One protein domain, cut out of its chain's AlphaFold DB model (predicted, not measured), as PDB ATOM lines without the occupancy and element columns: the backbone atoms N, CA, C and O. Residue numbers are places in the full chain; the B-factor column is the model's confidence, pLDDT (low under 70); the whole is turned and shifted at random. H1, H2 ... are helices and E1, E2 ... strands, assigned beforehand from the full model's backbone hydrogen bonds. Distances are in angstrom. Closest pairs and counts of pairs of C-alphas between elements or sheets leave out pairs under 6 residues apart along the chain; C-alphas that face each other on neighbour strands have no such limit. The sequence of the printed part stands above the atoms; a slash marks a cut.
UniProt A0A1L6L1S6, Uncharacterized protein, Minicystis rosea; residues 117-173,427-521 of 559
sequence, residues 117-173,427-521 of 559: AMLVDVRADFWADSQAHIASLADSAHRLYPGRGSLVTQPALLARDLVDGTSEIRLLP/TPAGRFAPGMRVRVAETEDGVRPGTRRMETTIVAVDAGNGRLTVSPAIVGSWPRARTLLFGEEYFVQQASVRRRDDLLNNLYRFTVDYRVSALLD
ATOM      1  N   ALA A 117     405.526 255.399 250.968       54.41
ATOM      2  CA  ALA A 117     404.844 254.189 251.405       54.41
ATOM      3  C   ALA A 117     403.474 254.102 250.723       54.41
ATOM      4  O   ALA A 117     402.629 254.986 250.871       54.41
ATOM      5  N   MET A 118     403.266 253.030 249.970       56.91
ATOM      6  CA  MET A 118     402.030 252.734 249.267       56.91
ATOM      7  C   MET A 118     401.508 251.366 249.681       56.91
ATOM      8  O   MET A 118     402.252 250.431 249.976       56.91
ATOM      9  N   LEU A 119     400.188 251.270 249.709       64.75
ATOM     10  CA  LEU A 119     399.472 250.050 250.018       64.75
ATOM     11  C   LEU A 119     398.553 249.755 248.842       64.75
ATOM     12  O   LEU A 119     397.685 250.562 248.512       64.75
ATOM     13  N   VAL A 120     398.784 248.619 248.194       67.50
ATOM     14  CA  VAL A 120     398.006 248.155 247.047       67.50
ATOM     15  C   VAL A 120     397.208 246.938 247.490       67.50
ATOM     16  O   VAL A 120     397.780 245.911 247.854       67.50
ATOM     17  N   ASP A 121     395.884 247.057 247.470       73.38
ATOM     18  CA  ASP A 121     394.990 245.924 247.686       73.38
ATOM     19  C   ASP A 121     394.698 245.272 246.317       73.38
ATOM     20  O   ASP A 121     394.110 245.888 245.428       73.38
ATOM     21  N   VAL A 122     395.149 244.030 246.136       71.06
ATOM     22  CA  VAL A 122     394.962 243.228 244.919       71.06
ATOM     23  C   VAL A 122     393.888 242.186 245.183       71.06
ATOM     24  O   VAL A 122     393.970 241.436 246.152       71.06
ATOM     25  N   ARG A 123     392.894 242.098 244.299       73.88
ATOM     26  CA  ARG A 123     391.828 241.100 244.382       73.88
ATOM     27  C   ARG A 123     391.863 240.188 243.167       73.88
ATOM     28  O   ARG A 123     391.736 240.664 242.043       73.88
ATOM     29  N   ALA A 124     391.964 238.887 243.413       72.12
ATOM     30  CA  ALA A 124     391.801 237.858 242.397       72.12
ATOM     31  C   ALA A 124     390.444 237.168 242.581       72.12
ATOM     32  O   ALA A 124     390.147 236.634 243.652       72.12
ATOM     33  N   ASP A 125     389.612 237.204 241.542       75.19
ATOM     34  CA  ASP A 125     388.323 236.518 241.497       75.19
ATOM     35  C   ASP A 125     388.400 235.348 240.513       75.19
ATOM     36  O   ASP A 125     388.573 235.544 239.311       75.19
ATOM     37  N   PHE A 126     388.229 234.136 241.030       74.50
ATOM     38  CA  PHE A 126     388.196 232.900 240.262       74.50
ATOM     39  C   PHE A 126     386.759 232.407 240.143       74.50
ATOM     40  O   PHE A 126     385.996 232.433 241.116       74.50
ATOM     41  N   TRP A 127     386.416 231.932 238.953       77.19
ATOM     42  CA  TRP A 127     385.100 231.409 238.621       77.19
ATOM     43  C   TRP A 127     385.254 230.017 238.028       77.19
ATOM     44  O   TRP A 127     386.147 229.793 237.216       77.19
ATOM     45  N   ALA A 128     384.376 229.103 238.425       71.62
ATOM     46  CA  ALA A 128     384.290 227.783 237.824       71.62
ATOM     47  C   ALA A 128     382.832 227.350 237.660       71.62
ATOM     48  O   ALA A 128     381.938 227.788 238.389       71.62
ATOM     49  N   ASP A 129     382.628 226.455 236.703       70.25
ATOM     50  CA  ASP A 129     381.356 225.834 236.334       70.25
ATOM     51  C   ASP A 129     380.985 224.629 237.219       70.25
ATOM     52  O   ASP A 129     379.865 224.119 237.162       70.25
ATOM     53  N   SER A 130     381.910 224.162 238.065       70.44
ATOM     54  CA  SER A 130     381.685 223.026 238.959       70.44
ATOM     55  C   SER A 130     382.411 223.144 240.303       70.44
ATOM     56  O   SER A 130     383.442 223.809 240.441       70.44
ATOM     57  N   GLN A 131     381.889 222.431 241.309       71.44
ATOM     58  CA  GLN A 131     382.489 222.367 242.648       71.44
ATOM     59  C   GLN A 131     383.849 221.662 242.661       71.44
ATOM     60  O   GLN A 131     384.723 222.028 243.442       71.44
ATOM     61  N   ALA A 132     384.033 220.651 241.811       67.06
ATOM     62  CA  ALA A 132     385.306 219.947 241.703       67.06
ATOM     63  C   ALA A 132     386.391 220.874 241.136       67.06
ATOM     64  O   ALA A 132     387.499 220.940 241.667       67.06
ATOM     65  N   HIS A 133     386.037 221.656 240.114       61.66
ATOM     66  CA  HIS A 133     386.958 222.584 239.474       61.66
ATOM     67  C   HIS A 133     387.319 223.756 240.402       61.66
ATOM     68  O   HIS A 133     388.501 224.049 240.569       61.66
ATOM     69  N   ILE A 134     386.349 224.356 241.113       73.94
ATOM     70  CA  ILE A 134     386.663 225.421 242.086       73.94
ATOM     71  C   ILE A 134     387.494 224.907 243.274       73.94
ATOM     72  O   ILE A 134     388.329 225.644 243.790       73.94
ATOM     73  N   ALA A 135     387.295 223.656 243.708       64.31
ATOM     74  CA  ALA A 135     388.097 223.049 244.769       64.31
ATOM     75  C   ALA A 135     389.547 222.823 244.311       64.31
ATOM     76  O   ALA A 135     390.471 223.165 245.042       64.31
ATOM     77  N   SER A 136     389.745 222.341 243.078       61.34
ATOM     78  CA  SER A 136     391.073 222.200 242.465       61.34
ATOM     79  C   SER A 136     391.787 223.549 242.308       61.34
ATOM     80  O   SER A 136     392.971 223.672 242.637       61.34
ATOM     81  N   LEU A 137     391.058 224.591 241.886       63.72
ATOM     82  CA  LEU A 137     391.579 225.957 241.805       63.72
ATOM     83  C   LEU A 137     391.952 226.500 243.186       63.72
ATOM     84  O   LEU A 137     393.019 227.087 243.331       63.72
ATOM     85  N   ALA A 138     391.118 226.287 244.206       66.69
ATOM     86  CA  ALA A 138     391.403 226.728 245.570       66.69
ATOM     87  C   ALA A 138     392.616 226.001 246.176       66.69
ATOM     88  O   ALA A 138     393.461 226.647 246.793       66.69
ATOM     89  N   ASP A 139     392.744 224.689 245.960       63.81
ATOM     90  CA  ASP A 139     393.901 223.901 246.399       63.81
ATOM     91  C   ASP A 139     395.184 224.339 245.686       63.81
ATOM     92  O   ASP A 139     396.232 224.486 246.319       63.81
ATOM     93  N   SER A 140     395.105 224.583 244.375       60.12
ATOM     94  CA  SER A 140     396.217 225.104 243.577       60.12
ATOM     95  C   SER A 140     396.615 226.502 244.044       60.12
ATOM     96  O   SER A 140     397.781 226.746 244.338       60.12
ATOM     97  N   ALA A 141     395.644 227.398 244.223       63.44
ATOM     98  CA  ALA A 141     395.861 228.746 244.732       63.44
ATOM     99  C   ALA A 141     396.485 228.732 246.136       63.44
ATOM    100  O   ALA A 141     397.417 229.484 246.393       63.44
ATOM    101  N   HIS A 142     396.036 227.852 247.033       63.56
ATOM    102  CA  HIS A 142     396.599 227.741 248.379       63.56
ATOM    103  C   HIS A 142     398.060 227.262 248.383       63.56
ATOM    104  O   HIS A 142     398.846 227.683 249.231       63.56
ATOM    105  N   ARG A 143     398.440 226.390 247.441       56.12
ATOM    106  CA  ARG A 143     399.826 225.912 247.288       56.12
ATOM    107  C   ARG A 143     400.727 226.947 246.621       56.12
ATOM    108  O   ARG A 143     401.892 227.072 246.994       56.12
ATOM    109  N   LEU A 144     400.195 227.648 245.623       56.88
ATOM    110  CA  LEU A 144     400.949 228.571 244.779       56.88
ATOM    111  C   LEU A 144     401.092 229.952 245.422       56.88
ATOM    112  O   LEU A 144     402.160 230.556 245.330       56.88
ATOM    113  N   TYR A 145     400.061 230.439 246.115       63.53
ATOM    114  CA  TYR A 145     400.079 231.762 246.718       63.53
ATOM    115  C   TYR A 145     400.293 231.687 248.233       63.53
ATOM    116  O   TYR A 145     399.463 231.139 248.963       63.53
ATOM    117  N   PRO A 146     401.379 232.269 248.765       59.47
ATOM    118  CA  PRO A 146     401.574 232.312 250.205       59.47
ATOM    119  C   PRO A 146     400.520 233.168 250.905       59.47
ATOM    120  O   PRO A 146     400.180 234.259 250.451       59.47
ATOM    121  N   GLY A 147     400.124 232.755 252.111       61.44
ATOM    122  CA  GLY A 147     399.342 233.612 253.008       61.44
ATOM    123  C   GLY A 147     400.105 234.865 253.470       61.44
ATOM    124  O   GLY A 147     399.494 235.891 253.772       61.44
ATOM    125  N   ARG A 148     401.442 234.802 253.528       63.56
ATOM    126  CA  ARG A 148     402.357 235.927 253.796       63.56
ATOM    127  C   ARG A 148     403.676 235.699 253.069       63.56
ATOM    128  O   ARG A 148     404.175 234.577 253.077       63.56
ATOM    129  N   GLY A 149     404.262 236.741 252.497       66.25
ATOM    130  CA  GLY A 149     405.552 236.624 251.826       66.25
ATOM    131  C   GLY A 149     406.177 237.967 251.489       66.25
ATOM    132  O   GLY A 149     405.561 239.015 251.676       66.25
ATOM    133  N   SER A 150     407.400 237.904 250.978       67.94
ATOM    134  CA  SER A 150     408.074 239.039 250.361       67.94
ATOM    135  C   SER A 150     408.009 238.880 248.843       67.94
ATOM    136  O   SER A 150     408.354 237.816 248.330       67.94
ATOM    137  N   LEU A 151     407.562 239.910 248.131       72.44
ATOM    138  CA  LEU A 151     407.770 240.031 246.687       72.44
ATOM    139  C   LEU A 151     409.026 240.855 246.451       72.44
ATOM    140  O   LEU A 151     409.308 241.760 247.228       72.44
ATOM    141  N   VAL A 152     409.772 240.562 245.397       74.81
ATOM    142  CA  VAL A 152     410.992 241.311 245.084       74.81
ATOM    143  C   VAL A 152     410.743 242.345 243.994       74.81
ATOM    144  O   VAL A 152     409.953 242.116 243.077       74.81
ATOM    145  N   THR A 153     411.441 243.475 244.070       74.38
ATOM    146  CA  THR A 153     411.592 244.382 242.935       74.38
ATOM    147  C   THR A 153     412.773 243.957 242.098       74.38
ATOM    148  O   THR A 153     413.790 243.488 242.608       74.38
ATOM    149  N   GLN A 154     412.646 244.169 240.795       76.62
ATOM    150  CA  GLN A 154     413.720 243.906 239.856       76.62
ATOM    151  C   GLN A 154     414.297 242.470 239.955       76.62
ATOM    152  O   GLN A 154     415.514 242.312 240.094       76.62
ATOM    153  N   PRO A 155     413.457 241.409 239.936       87.38
ATOM    154  CA  PRO A 155     413.954 240.038 240.001       87.38
ATOM    155  C   PRO A 155     414.855 239.748 238.805       87.38
ATOM    156  O   PRO A 155     414.465 239.972 237.663       87.38
ATOM    157  N   ALA A 156     416.034 239.204 239.055       91.00
ATOM    158  CA  ALA A 156     416.961 238.748 238.040       91.00
ATOM    159  C   ALA A 156     417.399 237.310 238.336       91.00
ATOM    160  O   ALA A 156     417.723 236.950 239.473       91.00
ATOM    161  N   LEU A 157     417.423 236.485 237.289       91.62
ATOM    162  CA  LEU A 157     417.928 235.120 237.357       91.62
ATOM    163  C   LEU A 157     419.426 235.095 237.075       91.62
ATOM    164  O   LEU A 157     419.929 235.814 236.214       91.62
ATOM    165  N   LEU A 158     420.143 234.221 237.772       91.56
ATOM    166  CA  LEU A 158     421.563 234.000 237.520       91.56
ATOM    167  C   LEU A 158     421.766 233.103 236.295       91.56
ATOM    168  O   LEU A 158     421.096 232.081 236.175       91.56
ATOM    169  N   ALA A 159     422.730 233.423 235.435       88.88
ATOM    170  CA  ALA A 159     423.118 232.564 234.309       88.88
ATOM    171  C   ALA A 159     424.091 231.439 234.719       88.88
ATOM    172  O   ALA A 159     424.251 230.434 234.031       88.88
ATOM    173  N   ARG A 160     424.778 231.594 235.856       88.12
ATOM    174  CA  ARG A 160     425.729 230.607 236.392       88.12
ATOM    175  C   ARG A 160     425.682 230.568 237.910       88.12
ATOM    176  O   ARG A 160     425.285 231.549 238.538       88.12
ATOM    177  N   ASP A 161     426.107 229.444 238.476       91.69
ATOM    178  CA  ASP A 161     426.295 229.313 239.920       91.69
ATOM    179  C   ASP A 161     427.301 230.366 240.410       91.69
ATOM    180  O   ASP A 161     428.280 230.678 239.722       91.69
ATOM    181  N   LEU A 162     427.065 230.913 241.600       93.50
ATOM    182  CA  LEU A 162     428.024 231.783 242.279       93.50
ATOM    183  C   LEU A 162     428.779 230.956 243.308       93.50
ATOM    184  O   LEU A 162     428.191 230.141 244.023       93.50
ATOM    185  N   VAL A 163     430.080 231.182 243.386       95.25
ATOM    186  CA  VAL A 163     430.961 230.559 244.369       95.25
ATOM    187  C   VAL A 163     431.500 231.629 245.309       95.25
ATOM    188  O   VAL A 163     431.384 232.829 245.048       95.25
ATOM    189  N   ASP A 164     432.083 231.186 246.417       95.12
ATOM    190  CA  ASP A 164     432.718 232.087 247.371       95.12
ATOM    191  C   ASP A 164     433.821 232.913 246.685       95.12
ATOM    192  O   ASP A 164     434.641 232.381 245.934       95.12
ATOM    193  N   GLY A 165     433.806 234.227 246.904       91.56
ATOM    194  CA  GLY A 165     434.715 235.184 246.276       91.56
ATOM    195  C   GLY A 165     434.286 235.698 244.896       91.56
ATOM    196  O   GLY A 165     434.995 236.534 244.335       91.56
ATOM    197  N   THR A 166     433.142 235.274 244.337       93.19
ATOM    198  CA  THR A 166     432.667 235.796 243.042       93.19
ATOM    199  C   THR A 166     432.400 237.304 243.118       93.19
ATOM    200  O   THR A 166     431.530 237.753 243.856       93.19
ATOM    201  N   SER A 167     433.101 238.101 242.310       89.69
ATOM    202  CA  SER A 167     432.869 239.548 242.163       89.69
ATOM    203  C   SER A 167     432.121 239.921 240.879       89.69
ATOM    204  O   SER A 167     431.727 241.071 240.722       89.69
ATOM    205  N   GLU A 168     431.902 238.965 239.971       91.38
ATOM    206  CA  GLU A 168     431.196 239.166 238.702       91.38
ATOM    207  C   GLU A 168     429.995 238.216 238.590       91.38
ATOM    208  O   GLU A 168     430.139 236.993 238.463       91.38
ATOM    209  N   ILE A 169     428.798 238.792 238.596       94.00
ATOM    210  CA  ILE A 169     427.524 238.088 238.462       94.00
ATOM    211  C   ILE A 169     427.052 238.214 237.015       94.00
ATOM    212  O   ILE A 169     426.937 239.318 236.495       94.00
ATOM    213  N   ARG A 170     426.742 237.087 236.370       91.88
ATOM    214  CA  ARG A 170     426.101 237.069 235.048       91.88
ATOM    215  C   ARG A 170     424.616 236.777 235.220       91.88
ATOM    216  O   ARG A 170     424.267 235.785 235.863       91.88
ATOM    217  N   LEU A 171     423.772 237.630 234.659       91.62
ATOM    218  CA  LEU A 171     422.318 237.525 234.703       91.62
ATOM    219  C   LEU A 171     421.770 236.946 233.399       91.62
ATOM    220  O   LEU A 171     422.358 237.136 232.333       91.62
ATOM    221  N   LEU A 172     420.634 236.261 233.496       88.38
ATOM    222  CA  LEU A 172     419.844 235.891 232.330       88.38
ATOM    223  C   LEU A 172     419.021 237.088 231.848       88.38
ATOM    224  O   LEU A 172     418.388 237.747 232.676       88.38
ATOM    225  N   PRO A 173     419.001 237.365 230.535       83.75
ATOM    226  CA  PRO A 173     418.156 238.417 229.975       83.75
ATOM    227  C   PRO A 173     416.666 238.047 230.019       83.75
ATOM    228  O   PRO A 173     415.825 238.922 230.185       83.75
ATOM    229  N   THR A 427     414.701 241.220 235.226       84.81
ATOM    230  CA  THR A 427     415.452 242.462 235.139       84.81
ATOM    231  C   THR A 427     416.792 242.194 234.467       84.81
ATOM    232  O   THR A 427     417.655 241.555 235.077       84.81
ATOM    233  N   PRO A 428     417.011 242.683 233.232       84.88
ATOM    234  CA  PRO A 428     418.299 242.536 232.575       84.88
ATOM    235  C   PRO A 428     419.356 243.388 233.285       84.88
ATOM    236  O   PRO A 428     419.039 244.390 233.929       84.88
ATOM    237  N   ALA A 429     420.635 243.048 233.104       85.19
ATOM    238  CA  ALA A 429     421.744 243.750 233.759       85.19
ATOM    239  C   ALA A 429     421.717 245.275 233.543       85.19
ATOM    240  O   ALA A 429     421.981 246.027 234.474       85.19
ATOM    241  N   GLY A 430     421.320 245.744 232.354       78.31
ATOM    242  CA  GLY A 430     421.242 247.174 232.029       78.31
ATOM    243  C   GLY A 430     420.172 247.975 232.786       78.31
ATOM    244  O   GLY A 430     420.145 249.195 232.677       78.31
ATOM    245  N   ARG A 431     419.283 247.320 233.543       78.12
ATOM    246  CA  ARG A 431     418.320 247.990 234.437       78.12
ATOM    247  C   ARG A 431     418.874 248.231 235.839       78.12
ATOM    248  O   ARG A 431     418.236 248.924 236.627       78.12
ATOM    249  N   PHE A 432     420.044 247.680 236.133       78.19
ATOM    250  CA  PHE A 432     420.796 247.973 237.337       78.19
ATOM    251  C   PHE A 432     421.788 249.114 237.082       78.19
ATOM    252  O   PHE A 432     422.211 249.350 235.952       78.19
ATOM    253  N   ALA A 433     422.185 249.807 238.145       72.19
ATOM    254  CA  ALA A 433     423.132 250.912 238.093       72.19
ATOM    255  C   ALA A 433     424.237 250.740 239.144       72.19
ATOM    256  O   ALA A 433     423.983 250.220 240.237       72.19
ATOM    257  N   PRO A 434     425.464 251.216 238.866       72.12
ATOM    258  CA  PRO A 434     426.503 251.296 239.879       72.12
ATOM    259  C   PRO A 434     426.012 252.058 241.111       72.12
ATOM    260  O   PRO A 434     425.529 253.182 240.999       72.12
ATOM    261  N   GLY A 435     426.219 251.492 242.297       55.47
ATOM    262  CA  GLY A 435     425.844 252.066 243.593       55.47
ATOM    263  C   GLY A 435     424.534 251.525 244.137       55.47
ATOM    264  O   GLY A 435     424.272 251.676 245.330       55.47
ATOM    265  N   MET A 436     423.753 250.841 243.297       71.94
ATOM    266  CA  MET A 436     422.570 250.130 243.749       71.94
ATOM    267  C   MET A 436     422.966 248.984 244.672       71.94
ATOM    268  O   MET A 436     423.849 248.174 244.363       71.94
ATOM    269  N   ARG A 437     422.274 248.917 245.807       75.56
ATOM    270  CA  ARG A 437     422.312 247.759 246.690       75.56
ATOM    271  C   ARG A 437     421.389 246.701 246.124       75.56
ATOM    272  O   ARG A 437     420.261 246.994 245.745       75.56
ATOM    273  N   VAL A 438     421.892 245.482 246.076       86.12
ATOM    274  CA  VAL A 438     421.148 244.315 245.621       86.12
ATOM    275  C   VAL A 438     421.334 243.191 246.616       86.12
ATOM    276  O   VAL A 438     422.324 243.128 247.352       86.12
ATOM    277  N   ARG A 439     420.372 242.281 246.639       91.44
ATOM    278  CA  ARG A 439     420.439 241.075 247.450       91.44
ATOM    279  C   ARG A 439     420.485 239.855 246.562       91.44
ATOM    280  O   ARG A 439     419.791 239.776 245.555       91.44
ATOM    281  N   VAL A 440     421.303 238.903 246.984       93.94
ATOM    282  CA  VAL A 440     421.309 237.533 246.487       93.94
ATOM    283  C   VAL A 440     420.603 236.692 247.539       93.94
ATOM    284  O   VAL A 440     420.997 236.725 248.707       93.94
ATOM    285  N   ALA A 441     419.545 235.979 247.167       93.19
ATOM    286  CA  ALA A 441     418.820 235.114 248.094       93.19
ATOM    287  C   ALA A 441     418.473 233.773 247.463       93.19
ATOM    288  O   ALA A 441     418.245 233.682 246.255       93.19
ATOM    289  N   GLU A 442     418.387 232.747 248.305       92.12
ATOM    290  CA  GLU A 442     417.823 231.470 247.887       92.12
ATOM    291  C   GLU A 442     416.344 231.641 247.537       92.12
ATOM    292  O   GLU A 442     415.675 232.535 248.045       92.12
ATOM    293  N   THR A 443     415.810 230.788 246.679       87.19
ATOM    294  CA  THR A 443     414.395 230.789 246.312       87.19
ATOM    295  C   THR A 443     413.921 229.366 246.058       87.19
ATOM    296  O   THR A 443     414.689 228.508 245.620       87.19
ATOM    297  N   GLU A 444     412.648 229.104 246.332       81.12
ATOM    298  CA  GLU A 444     412.022 227.807 246.051       81.12
ATOM    299  C   GLU A 444     411.119 227.830 244.816       81.12
ATOM    300  O   GLU A 444     410.757 226.776 244.296       81.12
ATOM    301  N   ASP A 445     410.716 229.019 244.381       73.06
ATOM    302  CA  ASP A 445     409.784 229.229 243.275       73.06
ATOM    303  C   ASP A 445     410.253 230.294 242.279       73.06
ATOM    304  O   ASP A 445     409.525 230.621 241.346       73.06
ATOM    305  N   GLY A 446     411.442 230.853 242.518       73.25
ATOM    306  CA  GLY A 446     412.076 231.925 241.766       73.25
ATOM    307  C   GLY A 446     411.287 233.221 241.657       73.25
ATOM    308  O   GLY A 446     411.574 234.040 240.790       73.25
ATOM    309  N   VAL A 447     410.369 233.456 242.595       71.81
ATOM    310  CA  VAL A 447     409.686 234.748 242.742       71.81
ATOM    311  C   VAL A 447     409.815 235.302 244.157       71.81
ATOM    312  O   VAL A 447     409.822 236.519 244.348       71.81
ATOM    313  N   ARG A 448     409.936 234.428 245.163       78.38
ATOM    314  CA  ARG A 448     410.056 234.820 246.571       78.38
ATOM    315  C   ARG A 448     411.478 234.615 247.084       78.38
ATOM    316  O   ARG A 448     412.063 233.556 246.831       78.38
ATOM    317  N   PRO A 449     412.029 235.572 247.849       84.94
ATOM    318  CA  PRO A 449     413.313 235.398 248.493       84.94
ATOM    319  C   PRO A 449     413.139 234.509 249.732       84.94
ATOM    320  O   PRO A 449     412.191 234.646 250.510       84.94
ATOM    321  N   GLY A 450     414.059 233.574 249.900       84.25
ATOM    322  CA  GLY A 450     414.176 232.685 251.042       84.25
ATOM    323  C   GLY A 450     414.884 233.351 252.221       84.25
ATOM    324  O   GLY A 450     415.223 234.533 252.212       84.25
ATOM    325  N   THR A 451     415.121 232.568 253.272       85.56
ATOM    326  CA  THR A 451     415.725 233.063 254.518       85.56
ATOM    327  C   THR A 451     417.222 233.324 254.389       85.56
ATOM    328  O   THR A 451     417.740 234.259 255.004       85.56
ATOM    329  N   ARG A 452     417.929 232.516 253.591       92.31
ATOM    330  CA  ARG A 452     419.350 232.708 253.311       92.31
ATOM    331  C   ARG A 452     419.509 233.796 252.256       92.31
ATOM    332  O   ARG A 452     419.113 233.619 251.105       92.31
ATOM    333  N   ARG A 453     420.118 234.910 252.662       91.56
ATOM    334  CA  ARG A 453     420.367 236.072 251.807       91.56
ATOM    335  C   ARG A 453     421.667 236.778 252.154       91.56
ATOM    336  O   ARG A 453     422.129 236.721 253.293       91.56
ATOM    337  N   MET A 454     422.210 237.468 251.169       89.69
ATOM    338  CA  MET A 454     423.388 238.314 251.273       89.69
ATOM    339  C   MET A 454     423.128 239.628 250.542       89.69
ATOM    340  O   MET A 454     422.527 239.632 249.472       89.69
ATOM    341  N   GLU A 455     423.600 240.734 251.107       87.62
ATOM    342  CA  GLU A 455     423.572 242.048 250.463       87.62
ATOM    343  C   GLU A 455     424.931 242.345 249.821       87.62
ATOM    344  O   GLU A 455     425.983 242.041 250.388       87.62
ATOM    345  N   THR A 456     424.907 242.944 248.634       80.38
ATOM    346  CA  THR A 456     426.091 243.464 247.949       80.38
ATOM    347  C   THR A 456     425.742 244.744 247.185       80.38
ATOM    348  O   THR A 456     424.572 245.098 247.042       80.38
ATOM    349  N   THR A 457     426.749 245.483 246.732       78.00
ATOM    350  CA  THR A 457     426.579 246.721 245.963       78.00
ATOM    351  C   THR A 457     427.142 246.540 244.569       78.00
ATOM    352  O   THR A 457     428.245 246.024 244.405       78.00
ATOM    353  N   ILE A 458     426.418 246.996 243.556       77.94
ATOM    354  CA  ILE A 458     426.909 246.984 242.179       77.94
ATOM    355  C   ILE A 458     427.982 248.065 242.022       77.94
ATOM    356  O   ILE A 458     427.760 249.228 242.344       77.94
ATOM    357  N   VAL A 459     429.147 247.689 241.512       67.00
ATOM    358  CA  VAL A 459     430.281 248.586 241.241       67.00
ATOM    359  C   VAL A 459     430.344 248.960 239.765       67.00
ATOM    360  O   VAL A 459     430.644 250.105 239.444       67.00
ATOM    361  N   ALA A 460     430.019 248.026 238.871       64.38
ATOM    362  CA  ALA A 460     430.002 248.252 237.429       64.38
ATOM    363  C   ALA A 460     428.928 247.393 236.749       64.38
ATOM    364  O   ALA A 460     428.518 246.358 237.280       64.38
ATOM    365  N   VAL A 461     428.482 247.836 235.573       79.00
ATOM    366  CA  VAL A 461     427.450 247.175 234.764       79.00
ATOM    367  C   VAL A 461     427.951 247.055 233.331       79.00
ATOM    368  O   VAL A 461     428.270 248.060 232.701       79.00
ATOM    369  N   ASP A 462     427.968 245.832 232.810       79.62
ATOM    370  CA  ASP A 462     428.159 245.535 231.392       79.62
ATOM    371  C   ASP A 462     426.849 244.941 230.860       79.62
ATOM    372  O   ASP A 462     426.588 243.735 230.924       79.62
ATOM    373  N   ALA A 463     425.982 245.839 230.391       79.81
ATOM    374  CA  ALA A 463     424.642 245.499 229.933       79.81
ATOM    375  C   ALA A 463     424.654 244.590 228.696       79.81
ATOM    376  O   ALA A 463     423.779 243.735 228.579       79.81
ATOM    377  N   GLY A 464     425.646 244.740 227.808       76.12
ATOM    378  CA  GLY A 464     425.746 243.962 226.570       76.12
ATOM    379  C   GLY A 464     426.018 242.481 226.825       76.12
ATOM    380  O   GLY A 464     425.472 241.627 226.136       76.12
ATOM    381  N   ASN A 465     426.796 242.173 227.866       77.38
ATOM    382  CA  ASN A 465     427.107 240.794 228.254       77.38
ATOM    383  C   ASN A 465     426.267 240.274 229.431       77.38
ATOM    384  O   ASN A 465     426.502 239.158 229.911       77.38
ATOM    385  N   GLY A 466     425.314 241.071 229.928       86.31
ATOM    386  CA  GLY A 466     424.486 240.708 231.074       86.31
ATOM    387  C   GLY A 466     425.277 240.578 232.381       86.31
ATOM    388  O   GLY A 466     424.937 239.731 233.206       86.31
ATOM    389  N   ARG A 467     426.360 241.345 232.569       89.62
ATOM    390  CA  ARG A 467     427.270 241.205 233.720       89.62
ATOM    391  C   ARG A 467     427.161 242.373 234.695       89.62
ATOM    392  O   ARG A 467     427.061 243.532 234.299       89.62
ATOM    393  N   LEU A 468     427.250 242.050 235.979       85.38
ATOM    394  CA  LEU A 468     427.342 242.989 237.090       85.38
ATOM    395  C   LEU A 468     428.623 242.712 237.875       85.38
ATOM    396  O   LEU A 468     428.857 241.580 238.300       85.38
ATOM    397  N   THR A 469     429.427 243.740 238.121       78.69
ATOM    398  CA  THR A 469     430.531 243.670 239.085       78.69
ATOM    399  C   THR A 469     430.019 244.118 240.445       78.69
ATOM    400  O   THR A 469     429.343 245.142 240.522       78.69
ATOM    401  N   VAL A 470     430.330 243.390 241.516       79.81
ATOM    402  CA  VAL A 470     429.778 243.636 242.856       79.81
ATOM    403  C   VAL A 470     430.849 243.755 243.946       79.81
ATOM    404  O   VAL A 470     431.926 243.165 243.856       79.81
ATOM    405  N   SER A 471     430.542 244.523 244.993       69.69
ATOM    406  CA  SER A 471     431.356 244.684 246.199       69.69
ATOM    407  C   SER A 471     430.464 244.851 247.442       69.69
ATOM    408  O   SER A 471     429.566 245.695 247.434       69.69
ATOM    409  N   PRO A 472     430.699 244.096 248.532       78.19
ATOM    410  CA  PRO A 472     431.693 243.027 248.663       78.19
ATOM    411  C   PRO A 472     431.422 241.846 247.713       78.19
ATOM    412  O   PRO A 472     430.289 241.641 247.273       78.19
ATOM    413  N   ALA A 473     432.470 241.083 247.386       85.88
ATOM    414  CA  ALA A 473     432.336 239.853 246.604       85.88
ATOM    415  C   ALA A 473     431.423 238.847 247.323       85.88
ATOM    416  O   ALA A 473     431.304 238.886 248.548       85.88
ATOM    417  N   ILE A 474     430.784 237.965 246.557       93.50
ATOM    418  CA  ILE A 474     429.825 236.973 247.044       93.50
ATOM    419  C   ILE A 474     430.470 236.052 248.077       93.50
ATOM    420  O   ILE A 474     431.576 235.562 247.880       93.50
ATOM    421  N   VAL A 475     429.744 235.805 249.168       89.88
ATOM    422  CA  VAL A 475     430.137 234.889 250.238       89.88
ATOM    423  C   VAL A 475     429.308 233.611 250.149       89.88
ATOM    424  O   VAL A 475     428.073 233.648 250.109       89.88
ATOM    425  N   GLY A 476     429.994 232.472 250.163       92.12
ATOM    426  CA  GLY A 476     429.413 231.140 250.039       92.12
ATOM    427  C   GLY A 476     428.948 230.784 248.622       92.12
ATOM    428  O   GLY A 476     429.073 231.561 247.679       92.12
ATOM    429  N   SER A 477     428.393 229.579 248.484       93.56
ATOM    430  CA  SER A 477     427.930 229.052 247.194       93.56
ATOM    431  C   SER A 477     426.427 229.238 247.006       93.56
ATOM    432  O   SER A 477     425.648 228.940 247.922       93.56
ATOM    433  N   TRP A 478     426.040 229.676 245.810       94.44
ATOM    434  CA  TRP A 478     424.666 229.982 245.418       94.44
ATOM    435  C   TRP A 478     424.342 229.322 244.069       94.44
ATOM    436  O   TRP A 478     424.837 229.774 243.033       94.44
ATOM    437  N   PRO A 479     423.542 228.242 244.048       91.00
ATOM    438  CA  PRO A 479     423.182 227.571 242.804       91.00
ATOM    439  C   PRO A 479     422.226 228.441 241.984       91.00
ATOM    440  O   PRO A 479     421.213 228.914 242.507       91.00
ATOM    441  N   ARG A 480     422.489 228.611 240.686       90.50
ATOM    442  CA  ARG A 480     421.695 229.459 239.777       90.50
ATOM    443  C   ARG A 480     420.225 229.073 239.735       90.50
ATOM    444  O   ARG A 480     419.356 229.932 239.627       90.50
ATOM    445  N   ALA A 481     419.961 227.774 239.862       88.00
ATOM    446  CA  ALA A 481     418.626 227.205 239.847       88.00
ATOM    447  C   ALA A 481     417.759 227.772 240.974       88.00
ATOM    448  O   ALA A 481     416.576 228.005 240.796       88.00
ATOM    449  N   ARG A 482     418.353 228.002 242.146       88.81
ATOM    450  CA  ARG A 482     417.630 228.344 243.376       88.81
ATOM    451  C   ARG A 482     418.094 229.660 243.960       88.81
ATOM    452  O   ARG A 482     418.045 229.828 245.172       88.81
ATOM    453  N   THR A 483     418.548 230.580 243.117       92.50
ATOM    454  CA  THR A 483     419.031 231.882 243.566       92.50
ATOM    455  C   THR A 483     418.446 232.995 242.711       92.50
ATOM    456  O   THR A 483     418.457 232.913 241.483       92.50
ATOM    457  N   LEU A 484     417.980 234.048 243.379       91.44
ATOM    458  CA  LEU A 484     417.560 235.307 242.770       91.44
ATOM    459  C   LEU A 484     418.535 236.412 243.139       91.44
ATOM    460  O   LEU A 484     419.026 236.459 244.270       91.44
ATOM    461  N   LEU A 485     418.745 237.330 242.202       93.12
ATOM    462  CA  LEU A 485     419.268 238.660 242.478       93.12
ATOM    463  C   LEU A 485     418.119 239.664 242.374       93.12
ATOM    464  O   LEU A 485     417.302 239.563 241.466       93.12
ATOM    465  N   PHE A 486     418.025 240.611 243.299       89.81
ATOM    466  CA  PHE A 486     416.958 241.615 243.284       89.81
ATOM    467  C   PHE A 486     417.370 242.906 243.993       89.81
ATOM    468  O   PHE A 486     418.332 242.913 244.765       89.81
ATOM    469  N   GLY A 487     416.646 243.996 243.729       80.56
ATOM    470  CA  GLY A 487     416.897 245.303 244.343       80.56
ATOM    471  C   GLY A 487     416.328 245.400 245.759       80.56
ATOM    472  O   GLY A 487     417.064 245.516 246.737       80.56
ATOM    473  N   GLU A 488     415.005 245.303 245.884       71.62
ATOM    474  CA  GLU A 488     414.270 245.505 247.138       71.62
ATOM    475  C   GLU A 488     413.195 244.434 247.373       71.62
ATOM    476  O   GLU A 488     412.898 243.620 246.500       71.62
ATOM    477  N   GLU A 489     412.605 244.425 248.572       69.88
ATOM    478  CA  GLU A 489     411.521 243.513 248.957       69.88
ATOM    479  C   GLU A 489     410.286 244.313 249.392       69.88
ATOM    480  O   GLU A 489     410.385 245.237 250.202       69.88
ATOM    481  N   TYR A 490     409.113 243.909 248.918       71.38
ATOM    482  CA  TYR A 490     407.805 244.361 249.374       71.38
ATOM    483  C   TYR A 490     407.131 243.290 250.209       71.38
ATOM    484  O   TYR A 490     407.207 242.102 249.901       71.38
ATOM    485  N   PHE A 491     406.403 243.710 251.236       72.38
ATOM    486  CA  PHE A 491     405.682 242.779 252.091       72.38
ATOM    487  C   PHE A 491     404.279 242.549 251.555       72.38
ATOM    488  O   PHE A 491     403.507 243.489 251.365       72.38
ATOM    489  N   VAL A 492     403.928 241.283 251.361       69.62
ATOM    490  CA  VAL A 492     402.592 240.864 250.959       69.62
ATOM    491  C   VAL A 492     401.952 240.048 252.061       69.62
ATOM    492  O   VAL A 492     402.535 239.113 252.615       69.62
ATOM    493  N   GLN A 493     400.705 240.387 252.351       77.00
ATOM    494  CA  GLN A 493     399.858 239.646 253.258       77.00
ATOM    495  C   GLN A 493     398.531 239.342 252.572       77.00
ATOM    496  O   GLN A 493     397.859 240.237 252.069       77.00
ATOM    497  N   GLN A 494     398.112 238.083 252.614       74.81
ATOM    498  CA  GLN A 494     396.749 237.705 252.279       74.81
ATOM    499  C   GLN A 494     395.803 238.303 253.326       74.81
ATOM    500  O   GLN A 494     395.882 237.990 254.519       74.81
ATOM    501  N   ALA A 495     394.930 239.199 252.881       74.19
ATOM    502  CA  ALA A 495     393.988 239.908 253.733       74.19
ATOM    503  C   ALA A 495     392.725 239.076 253.981       74.19
ATOM    504  O   ALA A 495     392.226 239.036 255.106       74.19
ATOM    505  N   SER A 496     392.196 238.410 252.948       76.19
ATOM    506  CA  SER A 496     390.979 237.607 253.079       76.19
ATOM    507  C   SER A 496     390.862 236.536 251.992       76.19
ATOM    508  O   SER A 496     391.387 236.692 250.894       76.19
ATOM    509  N   VAL A 497     390.181 235.435 252.317       74.69
ATOM    510  CA  VAL A 497     389.763 234.398 251.361       74.69
ATOM    511  C   VAL A 497     388.270 234.201 251.539       74.69
ATOM    512  O   VAL A 497     387.798 234.000 252.660       74.69
ATOM    513  N   ARG A 498     387.513 234.292 250.447       80.19
ATOM    514  CA  ARG A 498     386.051 234.185 250.470       80.19
ATOM    515  C   ARG A 498     385.583 233.232 249.388       80.19
ATOM    516  O   ARG A 498     386.028 233.314 248.250       80.19
ATOM    517  N   ARG A 499     384.623 232.377 249.730       78.94
ATOM    518  CA  ARG A 499     383.881 231.562 248.767       78.94
ATOM    519  C   ARG A 499     382.454 232.083 248.678       78.94
ATOM    520  O   ARG A 499     381.838 232.362 249.708       78.94
ATOM    521  N   ARG A 500     381.947 232.247 247.458       77.75
ATOM    522  CA  ARG A 500     380.565 232.658 247.206       77.75
ATOM    523  C   ARG A 500     379.999 231.826 246.067       77.75
ATOM    524  O   ARG A 500     380.310 232.065 244.909       77.75
ATOM    525  N   ASP A 501     379.143 230.883 246.412       81.06
ATOM    526  CA  ASP A 501     378.535 230.000 245.427       81.06
ATOM    527  C   ASP A 501     377.158 230.550 245.048       81.06
ATOM    528  O   ASP A 501     376.332 230.841 245.915       81.06
ATOM    529  N   ASP A 502     376.919 230.703 243.753       75.25
ATOM    530  CA  ASP A 502     375.601 230.933 243.183       75.25
ATOM    531  C   ASP A 502     375.069 229.603 242.642       75.25
ATOM    532  O   ASP A 502     375.232 229.241 241.474       75.25
ATOM    533  N   LEU A 503     374.449 228.852 243.555       77.00
ATOM    534  CA  LEU A 503     373.904 227.522 243.285       77.00
ATOM    535  C   LEU A 503     372.742 227.546 242.283       77.00
ATOM    536  O   LEU A 503     372.450 226.518 241.684       77.00
ATOM    537  N   LEU A 504     372.080 228.694 242.094       72.88
ATOM    538  CA  LEU A 504     370.979 228.822 241.135       72.88
ATOM    539  C   LEU A 504     371.492 228.873 239.691       72.88
ATOM    540  O   LEU A 504     370.813 228.384 238.794       72.88
ATOM    541  N   ASN A 505     372.695 229.415 239.483       70.56
ATOM    542  CA  ASN A 505     373.329 229.535 238.169       70.56
ATOM    543  C   ASN A 505     374.484 228.539 237.952       70.56
ATOM    544  O   ASN A 505     375.186 228.644 236.950       70.56
ATOM    545  N   ASN A 506     374.699 227.589 238.874       71.25
ATOM    546  CA  ASN A 506     375.867 226.693 238.892       71.25
ATOM    547  C   ASN A 506     377.209 227.442 238.790       71.25
ATOM    548  O   ASN A 506     378.171 226.944 238.208       71.25
ATOM    549  N   LEU A 507     377.276 228.647 239.359       69.94
ATOM    550  CA  LEU A 507     378.471 229.480 239.341       69.94
ATOM    551  C   LEU A 507     379.160 229.408 240.697       69.94
ATOM    552  O   LEU A 507     378.610 229.819 241.720       69.94
ATOM    553  N   TYR A 508     380.394 228.921 240.705       76.62
ATOM    554  CA  TYR A 508     381.204 228.823 241.912       76.62
ATOM    555  C   TYR A 508     382.285 229.896 241.882       76.62
ATOM    556  O   TYR A 508     383.063 229.962 240.931       76.62
ATOM    557  N   ARG A 509     382.332 230.748 242.913       79.69
ATOM    558  CA  ARG A 509     383.305 231.842 243.009       79.69
ATOM    559  C   ARG A 509     384.225 231.659 244.202       79.69
ATOM    560  O   ARG A 509     383.773 231.491 245.339       79.69
ATOM    561  N   PHE A 510     385.512 231.826 243.950       77.44
ATOM    562  CA  PHE A 510     386.558 231.911 244.958       77.44
ATOM    563  C   PHE A 510     387.273 233.258 244.813       77.44
ATOM    564  O   PHE A 510     387.711 233.618 243.728       77.44
ATOM    565  N   THR A 511     387.356 234.030 245.891       76.88
ATOM    566  CA  THR A 511     388.018 235.340 245.920       76.88
ATOM    567  C   THR A 511     389.188 235.288 246.888       76.88
ATOM    568  O   THR A 511     389.015 234.871 248.038       76.88
ATOM    569  N   VAL A 512     390.341 235.792 246.455       72.12
ATOM    570  CA  VAL A 512     391.498 236.026 247.321       72.12
ATOM    571  C   VAL A 512     391.880 237.498 247.278       72.12
ATOM    572  O   VAL A 512     392.124 238.052 246.206       72.12
ATOM    573  N   ASP A 513     391.930 238.119 248.452       77.25
ATOM    574  CA  ASP A 513     392.373 239.498 248.628       77.25
ATOM    575  C   ASP A 513     393.796 239.503 249.198       77.25
ATOM    576  O   ASP A 513     394.060 238.922 250.257       77.25
ATOM    577  N   TYR A 514     394.697 240.213 248.531       71.69
ATOM    578  CA  TYR A 514     396.065 240.472 248.958       71.69
ATOM    579  C   TYR A 514     396.259 241.945 249.259       71.69
ATOM    580  O   TYR A 514     395.716 242.816 248.590       71.69
ATOM    581  N   ARG A 515     397.101 242.209 250.247       72.44
ATOM    582  CA  ARG A 515     397.587 243.530 250.594       72.44
ATOM    583  C   ARG A 515     399.088 243.557 250.388       72.44
ATOM    584  O   ARG A 515     399.816 242.830 251.063       72.44
ATOM    585  N   VAL A 516     399.532 244.396 249.465       69.69
ATOM    586  CA  VAL A 516     400.942 244.631 249.157       69.69
ATOM    587  C   VAL A 516     401.333 245.961 249.784       69.69
ATOM    588  O   VAL A 516     400.776 246.999 249.442       69.69
ATOM    589  N   SER A 517     402.265 245.925 250.731       64.12
ATOM    590  CA  SER A 517     402.893 247.120 251.296       64.12
ATOM    591  C   SER A 517     404.222 247.335 250.587       64.12
ATOM    592  O   SER A 517     405.125 246.504 250.697       64.12
ATOM    593  N   ALA A 518     404.317 248.437 249.851       60.16
ATOM    594  CA  ALA A 518     405.472 248.792 249.047       60.16
ATOM    595  C   ALA A 518     405.994 250.179 249.429       60.16
ATOM    596  O   ALA A 518     405.231 251.060 249.824       60.16
ATOM    597  N   LEU A 519     407.298 250.382 249.287       56.62
ATOM    598  CA  LEU A 519     407.874 251.713 249.145       56.62
ATOM    599  C   LEU A 519     407.987 251.932 247.634       56.62
ATOM    600  O   LEU A 519     408.719 251.212 246.961       56.62
ATOM    601  N   LEU A 520     407.150 252.809 247.080       50.59
ATOM    602  CA  LEU A 520     407.206 253.125 245.657       50.59
ATOM    603  C   LEU A 520     408.194 254.272 245.466       50.59
ATOM    604  O   LEU A 520     407.920 255.411 245.854       50.59
ATOM    605  N   ASP A 521     409.331 253.937 244.867       49.19
ATOM    606  CA  ASP A 521     410.188 254.909 244.207       49.19
ATOM    607  C   ASP A 521     409.556 255.254 242.854       49.19
ATOM    608  O   ASP A 521     409.065 254.381 242.129       49.19
TER     609      ASP A 521
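Overview. This is residues 117 to 173 and 427 to 521 of the 559 residues of an uncharacterized protein of Minicystis rosea (UniProt A0A1L6L1S6). Two lobes stand end to end: a small five-stranded sheet, E3 E6 E5 E4 E7, curled like part of a barrel, and a long, strongly twisted four-stranded sheet, E1 E9 E8 E2, with H1 packed over one face near the end away from the first lobe. The 152 printed residues hold one named helix and nine strands, in the order E1 H1 E2 E3 E4 E5 E6 E7 E8 E9; both sheets are all antiparallel. The class is mostly strand. The whole is loose, with a radius of gyration of the C-alphas of 19.5 A and spans of 63 by 31 by 28 A.

Arrangement. In the curled sheet, edge strand E3, residues 168 to 170, neighbours E6, residues 467 to 471, with N 169 and O 468 2.8 A apart. E5, residues 453 to 462, bends by 76 degrees at residue 459; it pairs with E6 through N 457 and O 471, 2.9 A, and with E4, residues 437 to 442, through N 454 and O 440, 2.8 A. E4, E5 and E6 form a meander, each strand the antiparallel neighbour of the one before. Edge strand E7, residues 483 to 486, pairs with E4 through N 439 and O 486, 2.8 A, completing a Greek key, a meander whose first strand neighbours the fourth. Residues 156 to 157 pair antiparallel with residues 484 to 485 of E7. In the other sheet, the hairpin of E8, residues 489 to 502, and E9, residues 507 to 520, has N 498 and O 511 2.9 A apart. E1, residues 117 to 128, pairs with E9 through N 122 and O 514, 2.8 A; E2, residues 148 to 152, pairs with E8 through N 151 and O 490, 2.8 A. H1, residues 131 to 144, is on this sheet, making two layers, a helix on one face of a sheet, at a height of 9.0 A. It runs along E9, at 1 degrees on the local plane; the closest C-alphas, of Ile 134 and Tyr 508, are 6.4 A apart. In H1 every O i to N i+4 pair is within hydrogen-bond range. Between the sheets, the closest C-alphas of E2 and E7, Val 152 and Phe 486, are 6.2 A apart.

Along the chain. E5 spans 23.8 A, E4 16.9 A, E6 13.6 A, E7 10.0 A and E3 6.6 A. E8 spans 38.5 A, E9 37.7 A, E1 36.1 A, H1 19.6 A and E2 13.4 A. C-alpha 117 is at (404.844, 254.189, 251.405), C-alpha 453 at (420.367, 236.072, 251.807) and C-alpha 520 at (407.206, 253.125, 245.657).

Size, cuts and confidence. The C-alphas farthest apart, of Gly 165 and Leu 504, are 64.3 A apart. Residues 174 to 426 are not printed; C-alphas 173 and 427 are 7.1 A apart across the cut. The links E2 to E3 and E6 to E7 are long. The mean pLDDT of the printed part is 77.5; 35 residues are under 70, among them 135 to 150 and 516 to 521.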